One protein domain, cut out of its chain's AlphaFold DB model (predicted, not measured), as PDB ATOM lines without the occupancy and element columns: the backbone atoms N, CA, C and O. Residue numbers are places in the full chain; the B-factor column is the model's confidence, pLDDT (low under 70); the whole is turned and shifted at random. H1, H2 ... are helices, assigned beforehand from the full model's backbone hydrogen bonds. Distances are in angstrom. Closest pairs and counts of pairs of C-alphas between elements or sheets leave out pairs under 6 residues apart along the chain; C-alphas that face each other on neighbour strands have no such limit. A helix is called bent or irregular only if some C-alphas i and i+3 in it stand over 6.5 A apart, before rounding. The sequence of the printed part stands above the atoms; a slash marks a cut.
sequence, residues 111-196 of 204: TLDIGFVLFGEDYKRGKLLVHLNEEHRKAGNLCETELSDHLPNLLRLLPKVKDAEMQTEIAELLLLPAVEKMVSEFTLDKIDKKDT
ATOM      1  N   THR A 111       3.984 -27.159  -9.585       96.06
ATOM      2  CA  THR A 111       4.670 -26.319  -8.590       96.06
ATOM      3  C   THR A 111       4.525 -24.840  -8.950       96.06
ATOM      4  O   THR A 111       4.257 -24.510 -10.110       96.06
ATOM      5  N   LEU A 112       4.699 -23.960  -7.962       97.38
ATOM      6  CA  LEU A 112       4.775 -22.508  -8.149       97.38
ATOM      7  C   LEU A 112       6.163 -22.036  -8.615       97.38
ATOM      8  O   LEU A 112       6.305 -20.882  -9.016       97.38
ATOM      9  N   ASP A 113       7.170 -22.911  -8.628       96.75
ATOM     10  CA  ASP A 113       8.491 -22.626  -9.192       96.75
ATOM     11  C   ASP A 113       8.452 -22.684 -10.723       96.75
ATOM     12  O   ASP A 113       8.666 -23.727 -11.351       96.75
ATOM     13  N   ILE A 114       8.191 -21.552 -11.371       96.56
ATOM     14  CA  ILE A 114       7.941 -21.538 -12.815       96.56
ATOM     15  C   ILE A 114       9.182 -21.882 -13.648       96.56
ATOM     16  O   ILE A 114       9.070 -22.449 -14.738       96.56
ATOM     17  N   GLY A 115      10.382 -21.603 -13.133       96.38
ATOM     18  CA  GLY A 115      11.625 -22.016 -13.777       96.38
ATOM     19  C   GLY A 115      11.757 -23.538 -13.793       96.38
ATOM     20  O   GLY A 115      12.212 -24.102 -14.790       96.38
ATOM     21  N   PHE A 116      11.281 -24.221 -12.747       96.50
ATOM     22  CA  PHE A 116      11.170 -25.678 -12.738       96.50
ATOM     23  C   PHE A 116      10.085 -26.175 -13.693       96.50
ATOM     24  O   PHE A 116      10.318 -27.127 -14.436       96.50
ATOM     25  N   VAL A 117       8.925 -25.517 -13.744       96.56
ATOM     26  CA  VAL A 117       7.855 -25.871 -14.694       96.56
ATOM     27  C   VAL A 117       8.377 -25.855 -16.134       96.56
ATOM     28  O   VAL A 117       8.089 -26.772 -16.907       96.56
ATOM     29  N   LEU A 118       9.173 -24.854 -16.509       96.44
ATOM     30  CA  LEU A 118       9.689 -24.712 -17.871       96.44
ATOM     31  C   LEU A 118      10.901 -25.602 -18.165       96.44
ATOM     32  O   LEU A 118      10.962 -26.208 -19.237       96.44
ATOM     33  N   PHE A 119      11.855 -25.690 -17.236       95.56
ATOM     34  CA  PHE A 119      13.178 -26.268 -17.494       95.56
ATOM     35  C   PHE A 119      13.503 -27.509 -16.650       95.56
ATOM     36  O   PHE A 119      14.498 -28.178 -16.919       95.56
ATOM     37  N   GLY A 120      12.693 -27.851 -15.649       94.38
ATOM     38  CA  GLY A 120      12.990 -28.918 -14.692       94.38
ATOM     39  C   GLY A 120      14.310 -28.671 -13.958       94.38
ATOM     40  O   GLY A 120      14.615 -27.548 -13.557       94.38
ATOM     41  N   GLU A 121      15.121 -29.719 -13.819       91.19
ATOM     42  CA  GLU A 121      16.470 -29.652 -13.230       91.19
ATOM     43  C   GLU A 121      17.569 -29.276 -14.247       91.19
ATOM     44  O   GLU A 121      18.759 -29.419 -13.970       91.19
ATOM     45  N   ASP A 122      17.204 -28.803 -15.444       94.50
ATOM     46  CA  ASP A 122      18.174 -28.422 -16.476       94.50
ATOM     47  C   ASP A 122      19.066 -27.261 -15.992       94.50
ATOM     48  O   ASP A 122      18.622 -26.316 -15.334       94.50
ATOM     49  N   TYR A 123      20.335 -27.287 -16.397       91.44
ATOM     50  CA  TYR A 123      21.301 -26.204 -16.209       91.44
ATOM     51  C   TYR A 123      20.767 -24.815 -16.618       91.44
ATOM     52  O   TYR A 123      21.159 -23.792 -16.045       91.44
ATOM     53  N   LYS A 124      19.839 -24.755 -17.579       94.25
ATOM     54  CA  LYS A 124      19.114 -23.535 -17.963       94.25
ATOM     55  C   LYS A 124      18.360 -22.896 -16.793       94.25
ATOM     56  O   LYS A 124      18.408 -21.672 -16.681       94.25
ATOM     57  N   ARG A 125      17.743 -23.683 -15.898       96.62
ATOM     58  CA  ARG A 125      17.095 -23.163 -14.679       96.62
ATOM     59  C   ARG A 125      18.119 -22.481 -13.777       96.62
ATOM     60  O   ARG A 125      17.884 -21.371 -13.318       96.62
ATOM     61  N   GLY A 126      19.286 -23.098 -13.589       96.69
ATOM     62  CA  GLY A 126      20.373 -22.508 -12.802       96.69
ATOM     63  C   GLY A 126      20.804 -21.139 -13.338       96.69
ATOM     64  O   GLY A 126      20.919 -20.180 -12.577       96.69
ATOM     65  N   LYS A 127      20.964 -21.011 -14.662       96.19
ATOM     66  CA  LYS A 127      21.240 -19.715 -15.303       96.19
ATOM     67  C   LYS A 127      20.098 -18.715 -15.127       96.19
ATOM     68  O   LYS A 127      20.371 -17.547 -14.871       96.19
ATOM     69  N   LEU A 128      18.848 -19.147 -15.280       96.50
ATOM     70  CA  LEU A 128      17.679 -18.291 -15.078       96.50
ATOM     71  C   LEU A 128      17.660 -17.714 -13.655       96.50
ATOM     72  O   LEU A 128      17.529 -16.506 -13.495       96.50
ATOM     73  N   LEU A 129      17.860 -18.557 -12.638       97.06
ATOM     74  CA  LEU A 129      17.877 -18.153 -11.230       97.06
ATOM     75  C   LEU A 129      18.928 -17.075 -10.946       97.06
ATOM     76  O   LEU A 129      18.651 -16.120 -10.226       97.06
ATOM     77  N   VAL A 130      20.129 -17.187 -11.521       96.88
ATOM     78  CA  VAL A 130      21.174 -16.161 -11.354       96.88
ATOM     79  C   VAL A 130      20.711 -14.807 -11.899       96.88
ATOM     80  O   VAL A 130      20.827 -13.805 -11.194       96.88
ATOM     81  N   HIS A 131      20.142 -14.773 -13.108       95.81
ATOM     82  CA  HIS A 131      19.648 -13.526 -13.704       95.81
ATOM     83  C   HIS A 131      18.453 -12.955 -12.930       95.81
ATOM     84  O   HIS A 131      18.430 -11.764 -12.634       95.81
ATOM     85  N   LEU A 132      17.489 -13.793 -12.534       97.00
ATOM     86  CA  LEU A 132      16.329 -13.344 -11.761       97.00
ATOM     87  C   LEU A 132      16.737 -12.767 -10.404       97.00
ATOM     88  O   LEU A 132      16.217 -11.727 -10.014       97.00
ATOM     89  N   ASN A 133      17.694 -13.381  -9.705       97.12
ATOM     90  CA  ASN A 133      18.237 -12.819  -8.465       97.12
ATOM     91  C   ASN A 133      18.830 -11.417  -8.675       97.12
ATOM     92  O   ASN A 133      18.671 -10.540  -7.823       97.12
ATOM     93  N   GLU A 134      19.492 -11.184  -9.809       96.38
ATOM     94  CA  GLU A 134      20.006  -9.861 -10.148       96.38
ATOM     95  C   GLU A 134      18.876  -8.851 -10.385       96.38
ATOM     96  O   GLU A 134      18.941  -7.741  -9.852       96.38
ATOM     97  N   GLU A 135      17.827  -9.236 -11.114       97.19
ATOM     98  CA  GLU A 135      16.669  -8.373 -11.368       97.19
ATOM     99  C   GLU A 135      15.875  -8.055 -10.099       97.19
ATOM    100  O   GLU A 135      15.557  -6.890  -9.853       97.19
ATOM    101  N   HIS A 136      15.642  -9.043  -9.229       97.50
ATOM    102  CA  HIS A 136      15.037  -8.819  -7.911       97.50
ATOM    103  C   HIS A 136      15.847  -7.813  -7.096       97.50
ATOM    104  O   HIS A 136      15.293  -6.838  -6.582       97.50
ATOM    105  N   ARG A 137      17.175  -7.973  -7.053       96.38
ATOM    106  CA  ARG A 137      18.074  -7.046  -6.352       96.38
ATOM    107  C   ARG A 137      18.039  -5.639  -6.952       96.38
ATOM    108  O   ARG A 137      17.984  -4.670  -6.198       96.38
ATOM    109  N   LYS A 138      18.067  -5.502  -8.282       96.38
ATOM    110  CA  LYS A 138      17.974  -4.202  -8.983       96.38
ATOM    111  C   LYS A 138      16.651  -3.493  -8.688       96.38
ATOM    112  O   LYS A 138      16.636  -2.276  -8.510       96.38
ATOM    113  N   ALA A 139      15.562  -4.254  -8.625       96.06
ATOM    114  CA  ALA A 139      14.219  -3.759  -8.351       96.06
ATOM    115  C   ALA A 139      13.937  -3.528  -6.854       96.06
ATOM    116  O   ALA A 139      12.889  -2.979  -6.512       96.06
ATOM    117  N   GLY A 140      14.832  -3.959  -5.955       96.00
ATOM    118  CA  GLY A 140      14.575  -3.969  -4.511       96.00
ATOM    119  C   GLY A 140      13.408  -4.890  -4.127       96.00
ATOM    120  O   GLY A 140      12.698  -4.623  -3.159       96.00
ATOM    121  N   ASN A 141      13.156  -5.935  -4.918       95.62
ATOM    122  CA  ASN A 141      12.154  -6.946  -4.619       95.62
ATOM    123  C   ASN A 141      12.763  -8.017  -3.710       95.62
ATOM    124  O   ASN A 141      13.819  -8.565  -4.016       95.62
ATOM    125  N   LEU A 142      12.103  -8.297  -2.589       92.81
ATOM    126  CA  LEU A 142      12.551  -9.310  -1.642       92.81
ATOM    127  C   LEU A 142      11.867 -10.635  -1.974       92.81
ATOM    128  O   LEU A 142      10.643 -10.727  -1.921       92.81
ATOM    129  N   CYS A 143      12.669 -11.639  -2.314       88.81
ATOM    130  CA  CYS A 143      12.243 -13.033  -2.330       88.81
ATOM    131  C   CYS A 143      12.394 -13.535  -0.895       88.81
ATOM    132  O   CYS A 143      13.514 -13.536  -0.393       88.81
ATOM    133  N   GLU A 144      11.288 -13.840  -0.215       84.06
ATOM    134  CA  GLU A 144      11.285 -14.175   1.215       84.06
ATOM    135  C   GLU A 144      12.055 -15.475   1.515       84.06
ATOM    136  O   GLU A 144      13.274 -15.470   1.658       84.06
ATOM    137  N   THR A 145      11.353 -16.600   1.643       87.94
ATOM    138  CA  THR A 145      11.951 -17.929   1.857       87.94
ATOM    139  C   THR A 145      12.050 -18.737   0.562       87.94
ATOM    140  O   THR A 145      12.784 -19.720   0.507       87.94
ATOM    141  N   GLU A 146      11.360 -18.282  -0.484       94.38
ATOM    142  CA  GLU A 146      11.240 -18.948  -1.778       94.38
ATOM    143  C   GLU A 146      12.283 -18.479  -2.799       94.38
ATOM    144  O   GLU A 146      12.863 -17.392  -2.695       94.38
ATOM    145  N   LEU A 147      12.487 -19.284  -3.844       95.69
ATOM    146  CA  LEU A 147      13.429 -18.980  -4.920       95.69
ATOM    147  C   LEU A 147      12.977 -17.801  -5.798       95.69
ATOM    148  O   LEU A 147      11.817 -17.384  -5.837       95.69
ATOM    149  N   SER A 148      13.924 -17.249  -6.559       96.56
ATOM    150  CA  SER A 148      13.678 -16.105  -7.444       96.56
ATOM    151  C   SER A 148      12.739 -16.409  -8.617       96.56
ATOM    152  O   SER A 148      12.194 -15.468  -9.195       96.56
ATOM    153  N   ASP A 149      12.585 -17.685  -8.987       97.19
ATOM    154  CA  ASP A 149      11.664 -18.168 -10.025       97.19
ATOM    155  C   ASP A 149      10.299 -18.607  -9.470       97.19
ATOM    156  O   ASP A 149       9.489 -19.161 -10.210       97.19
ATOM    157  N   HIS A 150      10.026 -18.352  -8.193       97.75
ATOM    158  CA  HIS A 150       8.728 -18.610  -7.588       97.75
ATOM    159  C   HIS A 150       7.672 -17.621  -8.115       97.75
ATOM    160  O   HIS A 150       7.911 -16.408  -8.163       97.75
ATOM    161  N   LEU A 151       6.493 -18.117  -8.504       97.81
ATOM    162  CA  LEU A 151       5.443 -17.338  -9.174       97.81
ATOM    163  C   LEU A 151       5.070 -16.046  -8.411       97.81
ATOM    164  O   LEU A 151       5.204 -14.972  -9.005       97.81
ATOM    165  N   PRO A 152       4.690 -16.080  -7.116       97.19
ATOM    166  CA  PRO A 152       4.463 -14.870  -6.319       97.19
ATOM    167  C   PRO A 152       5.597 -13.840  -6.381       97.19
ATOM    168  O   PRO A 152       5.342 -12.641  -6.513       97.19
ATOM    169  N   ASN A 153       6.856 -14.286  -6.326       97.56
ATOM    170  CA  ASN A 153       8.009 -13.387  -6.358       97.56
ATOM    171  C   ASN A 153       8.093 -12.658  -7.699       97.56
ATOM    172  O   ASN A 153       8.337 -11.451  -7.725       97.56
ATOM    173  N   LEU A 154       7.842 -13.357  -8.805       97.38
ATOM    174  CA  LEU A 154       7.851 -12.761 -10.140       97.38
ATOM    175  C   LEU A 154       6.667 -11.833 -10.392       97.38
ATOM    176  O   LEU A 154       6.850 -10.779 -10.999       97.38
ATOM    177  N   LEU A 155       5.481 -12.159  -9.875       97.12
ATOM    178  CA  LEU A 155       4.329 -11.255  -9.922       97.12
ATOM    179  C   LEU A 155       4.624  -9.949  -9.161       97.12
ATOM    180  O   LEU A 155       4.342  -8.861  -9.663       97.12
ATOM    181  N   ARG A 156       5.279 -10.023  -7.994       96.69
ATOM    182  CA  ARG A 156       5.725  -8.835  -7.237       96.69
ATOM    183  C   ARG A 156       6.872  -8.079  -7.920       96.69
ATOM    184  O   ARG A 156       6.966  -6.859  -7.759       96.69
ATOM    185  N   LEU A 157       7.729  -8.776  -8.668       96.75
ATOM    186  CA  LEU A 157       8.834  -8.186  -9.427       96.75
ATOM    187  C   LEU A 157       8.339  -7.403 -10.640       96.75
ATOM    188  O   LEU A 157       8.807  -6.291 -10.862       96.75
ATOM    189  N   LEU A 158       7.402  -7.964 -11.406       95.62
ATOM    190  CA  LEU A 158       6.985  -7.456 -12.713       95.62
ATOM    191  C   LEU A 158       6.711  -5.935 -12.746       95.62
ATOM    192  O   LEU A 158       7.309  -5.260 -13.585       95.62
ATOM    193  N   PRO A 159       5.915  -5.343 -11.829       94.88
ATOM    194  CA  PRO A 159       5.671  -3.897 -11.830       94.88
ATOM    195  C   PRO A 159       6.862  -3.046 -11.358       94.88
ATOM    196  O   PRO A 159       6.828  -1.824 -11.497       94.88
ATOM    197  N   LYS A 160       7.904  -3.654 -10.779       95.50
ATOM    198  CA  LYS A 160       9.107  -2.972 -10.270       95.50
ATOM    199  C   LYS A 160      10.258  -2.946 -11.281       95.50
ATOM    200  O   LYS A 160      11.234  -2.223 -11.072       95.50
ATOM    201  N   VAL A 161      10.166  -3.721 -12.363       94.69
ATOM    202  CA  VAL A 161      11.169  -3.739 -13.435       94.69
ATOM    203  C   VAL A 161      11.091  -2.428 -14.218       94.69
ATOM    204  O   VAL A 161      10.043  -2.073 -14.749       94.69
ATOM    205  N   LYS A 162      12.204  -1.686 -14.263       90.75
ATOM    206  CA  LYS A 162      12.281  -0.375 -14.934       90.75
ATOM    207  C   LYS A 162      12.508  -0.482 -16.439       90.75
ATOM    208  O   LYS A 162      12.123   0.421 -17.175       90.75
ATOM    209  N   ASP A 163      13.181  -1.541 -16.865       93.81
ATOM    210  CA  ASP A 163      13.434  -1.812 -18.272       93.81
ATOM    211  C   ASP A 163      12.199  -2.475 -18.895       93.81
ATOM    212  O   ASP A 163      11.797  -3.566 -18.492       93.81
ATOM    213  N   ALA A 164      11.582  -1.793 -19.859       92.94
ATOM    214  CA  ALA A 164      10.369  -2.262 -20.518       92.94
ATOM    215  C   ALA A 164      10.606  -3.529 -21.358       92.94
ATOM    216  O   ALA A 164       9.701  -4.362 -21.456       92.94
ATOM    217  N   GLU A 165      11.802  -3.698 -21.935       94.81
ATOM    218  CA  GLU A 165      12.155  -4.910 -22.683       94.81
ATOM    219  C   GLU A 165      12.234  -6.091 -21.716       94.81
ATOM    220  O   GLU A 165      11.506  -7.067 -21.883       94.81
ATOM    221  N   MET A 166      12.979  -5.944 -20.616       94.75
ATOM    222  CA  MET A 166      13.077  -6.975 -19.578       94.75
ATOM    223  C   MET A 166      11.722  -7.307 -18.933       94.75
ATOM    224  O   MET A 166      11.413  -8.472 -18.683       94.75
ATOM    225  N   GLN A 167      10.879  -6.303 -18.673       95.56
ATOM    226  CA  GLN A 167       9.525  -6.523 -18.155       95.56
ATOM    227  C   GLN A 167       8.686  -7.364 -19.128       95.56
ATOM    228  O   GLN A 167       7.978  -8.278 -18.701       95.56
ATOM    229  N   THR A 168       8.786  -7.071 -20.426       95.00
ATOM    230  CA  THR A 168       8.090  -7.820 -21.478       95.00
ATOM    231  C   THR A 168       8.636  -9.241 -21.587       95.00
ATOM    232  O   THR A 168       7.851 -10.181 -21.648       95.00
ATOM    233  N   GLU A 169       9.956  -9.435 -21.516       95.38
ATOM    234  CA  GLU A 169      10.568 -10.769 -21.513       95.38
ATOM    235  C   GLU A 169      10.098 -11.615 -20.321       95.38
ATOM    236  O   GLU A 169       9.706 -12.770 -20.501       95.38
ATOM    237  N   ILE A 170      10.060 -11.048 -19.109       96.12
ATOM    238  CA  ILE A 170       9.536 -11.746 -17.924       96.12
ATOM    239  C   ILE A 170       8.057 -12.111 -18.117       96.12
ATOM    240  O   ILE A 170       7.649 -13.220 -17.771       96.12
ATOM    241  N   ALA A 171       7.240 -11.211 -18.664       96.31
ATOM    242  CA  ALA A 171       5.818 -11.477 -18.872       96.31
ATOM    243  C   ALA A 171       5.573 -12.538 -19.958       96.31
ATOM    244  O   ALA A 171       4.884 -13.528 -19.712       96.31
ATOM    245  N   GLU A 172       6.132 -12.343 -21.151       96.38
ATOM    246  CA  GLU A 172       5.773 -13.100 -22.355       96.38
ATOM    247  C   GLU A 172       6.611 -14.364 -22.550       96.38
ATOM    248  O   GLU A 172       6.101 -15.361 -23.054       96.38
ATOM    249  N   LEU A 173       7.888 -14.351 -22.160       94.94
ATOM    250  CA  LEU A 173       8.795 -15.484 -22.383       94.94
ATOM    251  C   LEU A 173       8.923 -16.393 -21.163       94.94
ATOM    252  O   LEU A 173       9.396 -17.524 -21.295       94.94
ATOM    253  N   LEU A 174       8.520 -15.909 -19.987       95.81
ATOM    254  CA  LEU A 174       8.684 -16.626 -18.732       95.81
ATOM    255  C   LEU A 174       7.338 -16.909 -18.043       95.81
ATOM    256  O   LEU A 174       6.967 -18.074 -17.916       95.81
ATOM    257  N   LEU A 175       6.588 -15.883 -17.631       97.50
ATOM    258  CA  LEU A 175       5.332 -16.064 -16.892       97.50
ATOM    259  C   LEU A 175       4.240 -16.719 -17.742       97.50
ATOM    260  O   LEU A 175       3.690 -17.738 -17.329       97.50
ATOM    261  N   LEU A 176       3.944 -16.170 -18.922       97.31
ATOM    262  CA  LEU A 176       2.883 -16.674 -19.797       97.31
ATOM    263  C   LEU A 176       3.040 -18.172 -20.131       97.31
ATOM    264  O   LEU A 176       2.138 -18.937 -19.780       97.31
ATOM    265  N   PRO A 177       4.165 -18.645 -20.708       97.81
ATOM    266  CA  PRO A 177       4.304 -20.061 -21.052       97.81
ATOM    267  C   PRO A 177       4.330 -20.973 -19.820       97.81
ATOM    268  O   PRO A 177       3.892 -22.124 -19.894       97.81
ATOM    269  N   ALA A 178       4.831 -20.493 -18.677       97.88
ATOM    270  CA  ALA A 178       4.809 -21.278 -17.450       97.88
ATOM    271  C   ALA A 178       3.384 -21.459 -16.926       97.88
ATOM    272  O   ALA A 178       2.993 -22.584 -16.622       97.88
ATOM    273  N   VAL A 179       2.600 -20.382 -16.869       97.12
ATOM    274  CA  VAL A 179       1.206 -20.425 -16.412       97.12
ATOM    275  C   VAL A 179       0.353 -21.267 -17.358       97.12
ATOM    276  O   VAL A 179      -0.417 -22.099 -16.883       97.12
ATOM    277  N   GLU A 180       0.529 -21.153 -18.677       97.62
ATOM    278  CA  GLU A 180      -0.146 -22.030 -19.647       97.62
ATOM    279  C   GLU A 180       0.162 -23.509 -19.386       97.62
ATOM    280  O   GLU A 180      -0.743 -24.351 -19.354       97.62
ATOM    281  N   LYS A 181       1.435 -23.835 -19.130       97.00
ATOM    282  CA  LYS A 181       1.842 -25.201 -18.797       97.00
ATOM    283  C   LYS A 181       1.243 -25.662 -17.468       97.00
ATOM    284  O   LYS A 181       0.715 -26.770 -17.423       97.00
ATOM    285  N   MET A 182       1.255 -24.823 -16.431       96.56
ATOM    286  CA  MET A 182       0.620 -25.115 -15.138       96.56
ATOM    287  C   MET A 182      -0.871 -25.415 -15.310       96.56
ATOM    288  O   MET A 182      -1.340 -26.447 -14.840       96.56
ATOM    289  N   VAL A 183      -1.607 -24.568 -16.036       95.44
ATOM    290  CA  VAL A 183      -3.040 -24.764 -16.319       95.44
ATOM    291  C   VAL A 183      -3.276 -26.081 -17.065       95.44
ATOM    292  O   VAL A 183      -4.205 -26.817 -16.736       95.44
ATOM    293  N   SER A 184      -2.397 -26.444 -18.006       95.50
ATOM    294  CA  SER A 184      -2.486 -27.715 -18.740       95.50
ATOM    295  C   SER A 184      -2.286 -28.972 -17.872       95.50
ATOM    296  O   SER A 184      -2.573 -30.090 -18.317       95.50
ATOM    297  N   GLU A 185      -1.802 -28.833 -16.634       93.94
ATOM    298  CA  GLU A 185      -1.718 -29.937 -15.671       93.94
ATOM    299  C   GLU A 185      -3.053 -30.211 -14.954       93.94
ATOM    300  O   GLU A 185      -3.274 -31.333 -14.495       93.94
ATOM    301  N   PHE A 186      -3.995 -29.262 -14.949       92.12
ATOM    302  CA  PHE A 186      -5.300 -29.377 -14.276       92.12
ATOM    303  C   PHE A 186      -6.413 -29.990 -15.148       92.12
ATOM    304  O   PHE A 186      -7.597 -29.708 -14.972       92.12
ATOM    305  N   THR A 187      -6.072 -30.869 -16.094       91.44
ATOM    306  CA  THR A 187      -7.082 -31.664 -16.820       91.44
ATOM    307  C   THR A 187      -7.697 -32.727 -15.906       91.44
ATOM    308  O   THR A 187      -6.960 -33.327 -15.119       91.44
ATOM    309  N   LEU A 188      -8.991 -33.042 -16.069       86.56
ATOM    310  CA  LEU A 188      -9.699 -34.052 -15.259       86.56
ATOM    311  C   LEU A 188      -8.929 -35.382 -15.159       86.56
ATOM    312  O   LEU A 188      -8.670 -35.861 -14.059       86.56
ATOM    313  N   ASP A 189      -8.429 -35.905 -16.284       86.50
ATOM    314  CA  ASP A 189      -7.659 -37.157 -16.317       86.50
ATOM    315  C   ASP A 189      -6.380 -37.122 -15.461       86.50
ATOM    316  O   ASP A 189      -5.960 -38.140 -14.904       86.50
ATOM    317  N   LYS A 190      -5.701 -35.971 -15.399       85.81
ATOM    318  CA  LYS A 190      -4.474 -35.798 -14.604       85.81
ATOM    319  C   LYS A 190      -4.804 -35.658 -13.121       85.81
ATOM    320  O   LYS A 190      -4.109 -36.265 -12.302       85.81
ATOM    321  N   ILE A 191      -5.873 -34.931 -12.796       86.81
ATOM    322  CA  ILE A 191      -6.386 -34.789 -11.429       86.81
ATOM    323  C   ILE A 191      -6.769 -36.168 -10.873       86.81
ATOM    324  O   ILE A 191      -6.249 -36.569  -9.835       86.81
ATOM    325  N   ASP A 192      -7.554 -36.959 -11.609       85.38
ATOM    326  CA  ASP A 192      -7.990 -38.296 -11.177       85.38
ATOM    327  C   ASP A 192      -6.814 -39.258 -10.936       85.38
ATOM    328  O   ASP A 192      -6.787 -40.036  -9.969       85.38
ATOM    329  N   LYS A 193      -5.795 -39.195 -11.802       82.75
ATOM    330  CA  LYS A 193      -4.557 -39.969 -11.634       82.75
ATOM    331  C   LYS A 193      -3.814 -39.564 -10.362       82.75
ATOM    332  O   LYS A 193      -3.388 -40.447  -9.613       82.75
ATOM    333  N   LYS A 194      -3.667 -38.262 -10.102       83.00
ATOM    334  CA  LYS A 194      -3.000 -37.736  -8.898       83.00
ATOM    335  C   LYS A 194      -3.762 -38.112  -7.628       83.00
ATOM    336  O   LYS A 194      -3.155 -38.630  -6.692       83.00
ATOM    337  N   ASP A 195      -5.085 -38.005  -7.644       81.88
ATOM    338  CA  ASP A 195      -5.955 -38.390  -6.528       81.88
ATOM    339  C   ASP A 195      -5.860 -39.878  -6.191       81.88
ATOM    340  O   ASP A 195      -5.839 -40.269  -5.019       81.88
ATOM    341  N   THR A 196      -5.752 -40.725  -7.213       81.56
ATOM    342  CA  THR A 196      -5.550 -42.167  -7.029       81.56
ATOM    343  C   THR A 196      -4.214 -42.468  -6.346       81.56
ATOM    344  O   THR A 196      -4.144 -43.350  -5.486       81.56
TER     345      THR A 196
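Overview. This is residues 111 to 196 of the 204 residues of an uncharacterized protein of Chitinophagaceae bacterium (UniProt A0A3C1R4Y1). The long, slightly bent helix H4 makes one side of the model and H2 the opposite side, with the shorter H1 and H3 between them. One end of H4 reaches out of this compact body, and residues 183 to 196, ending in H5, stick out as an arm that gives the whole its length. The printed part has 86 residues with five named helices, H1 to H5 in chain order, and no named strand; its class is all helix. It is only just compact, close to loose, with a radius of gyration of the C-alphas of 14.0 A, and elongated, spanning 44 by 23 by 21 A.

Arrangement. Start at H1, residues 114 to 119, and go on to H2, residues 123 to 139: they form a helical hairpin, opposite ways at a shallow tilt of 33 degrees, only just short of steep. H2 touches H1 with residues 125 to 129 alone; their closest C-alphas, of Gly 115 and Arg 125, are 5.7 A apart. Next find H3, residues 151 to 160, irregular, but only just: C-alphas 156 and 159 are 6.7 A apart. H3 only just touches H2, with 3 pairs of C-alphas within 8 A; the closest are those of Ala 139 and Lys 160, 5.5 A apart. Then comes H4, residues 164 to 185, assigned as one helix by its hydrogen bonds but bent: C-alphas 173 and 176 are 6.6 A apart, and its arms H4a, residues 164 to 173, and H4b, residues 176 to 185, stand at a shallow tilt of 20 degrees. H3 and H4a form a second helical hairpin, at 23 degrees, with the closest C-alphas, of Leu 158 and Gln 167, 6.1 A apart. H4b touches H1 about perpendicular, at 87 degrees; the closest C-alphas, of Ile 114 and Ala 178, are 5.6 A apart. H2 is apart from both arms. H5, residues 188 to 196, touches no helix. Every O i to N i+4 pair is within hydrogen-bond range in H1, H2, H4a, H4b and H5; in H3, 4 of 6 are.

Along the chain. Find C-alpha 114 at (7.941, -21.538, -12.815), where H1 begins; it is 8.5 A long. H2 runs 24.8 A to C-alpha 139 at (14.219, -3.759, -8.351). H3 measures 14.9 A, H4a 13.4 A, H4b 14.6 A and H5 12.3 A, ending at C-alpha 196 at (-5.550, -42.167, -7.029).

Size, cuts and confidence. The two C-alphas farthest apart, of Lys 162 and Thr 196, are 46.1 A apart. The link from H2 to H3, 11 residues, is long. The printed part has no cut, and no printed residue is under 70 in pLDDT.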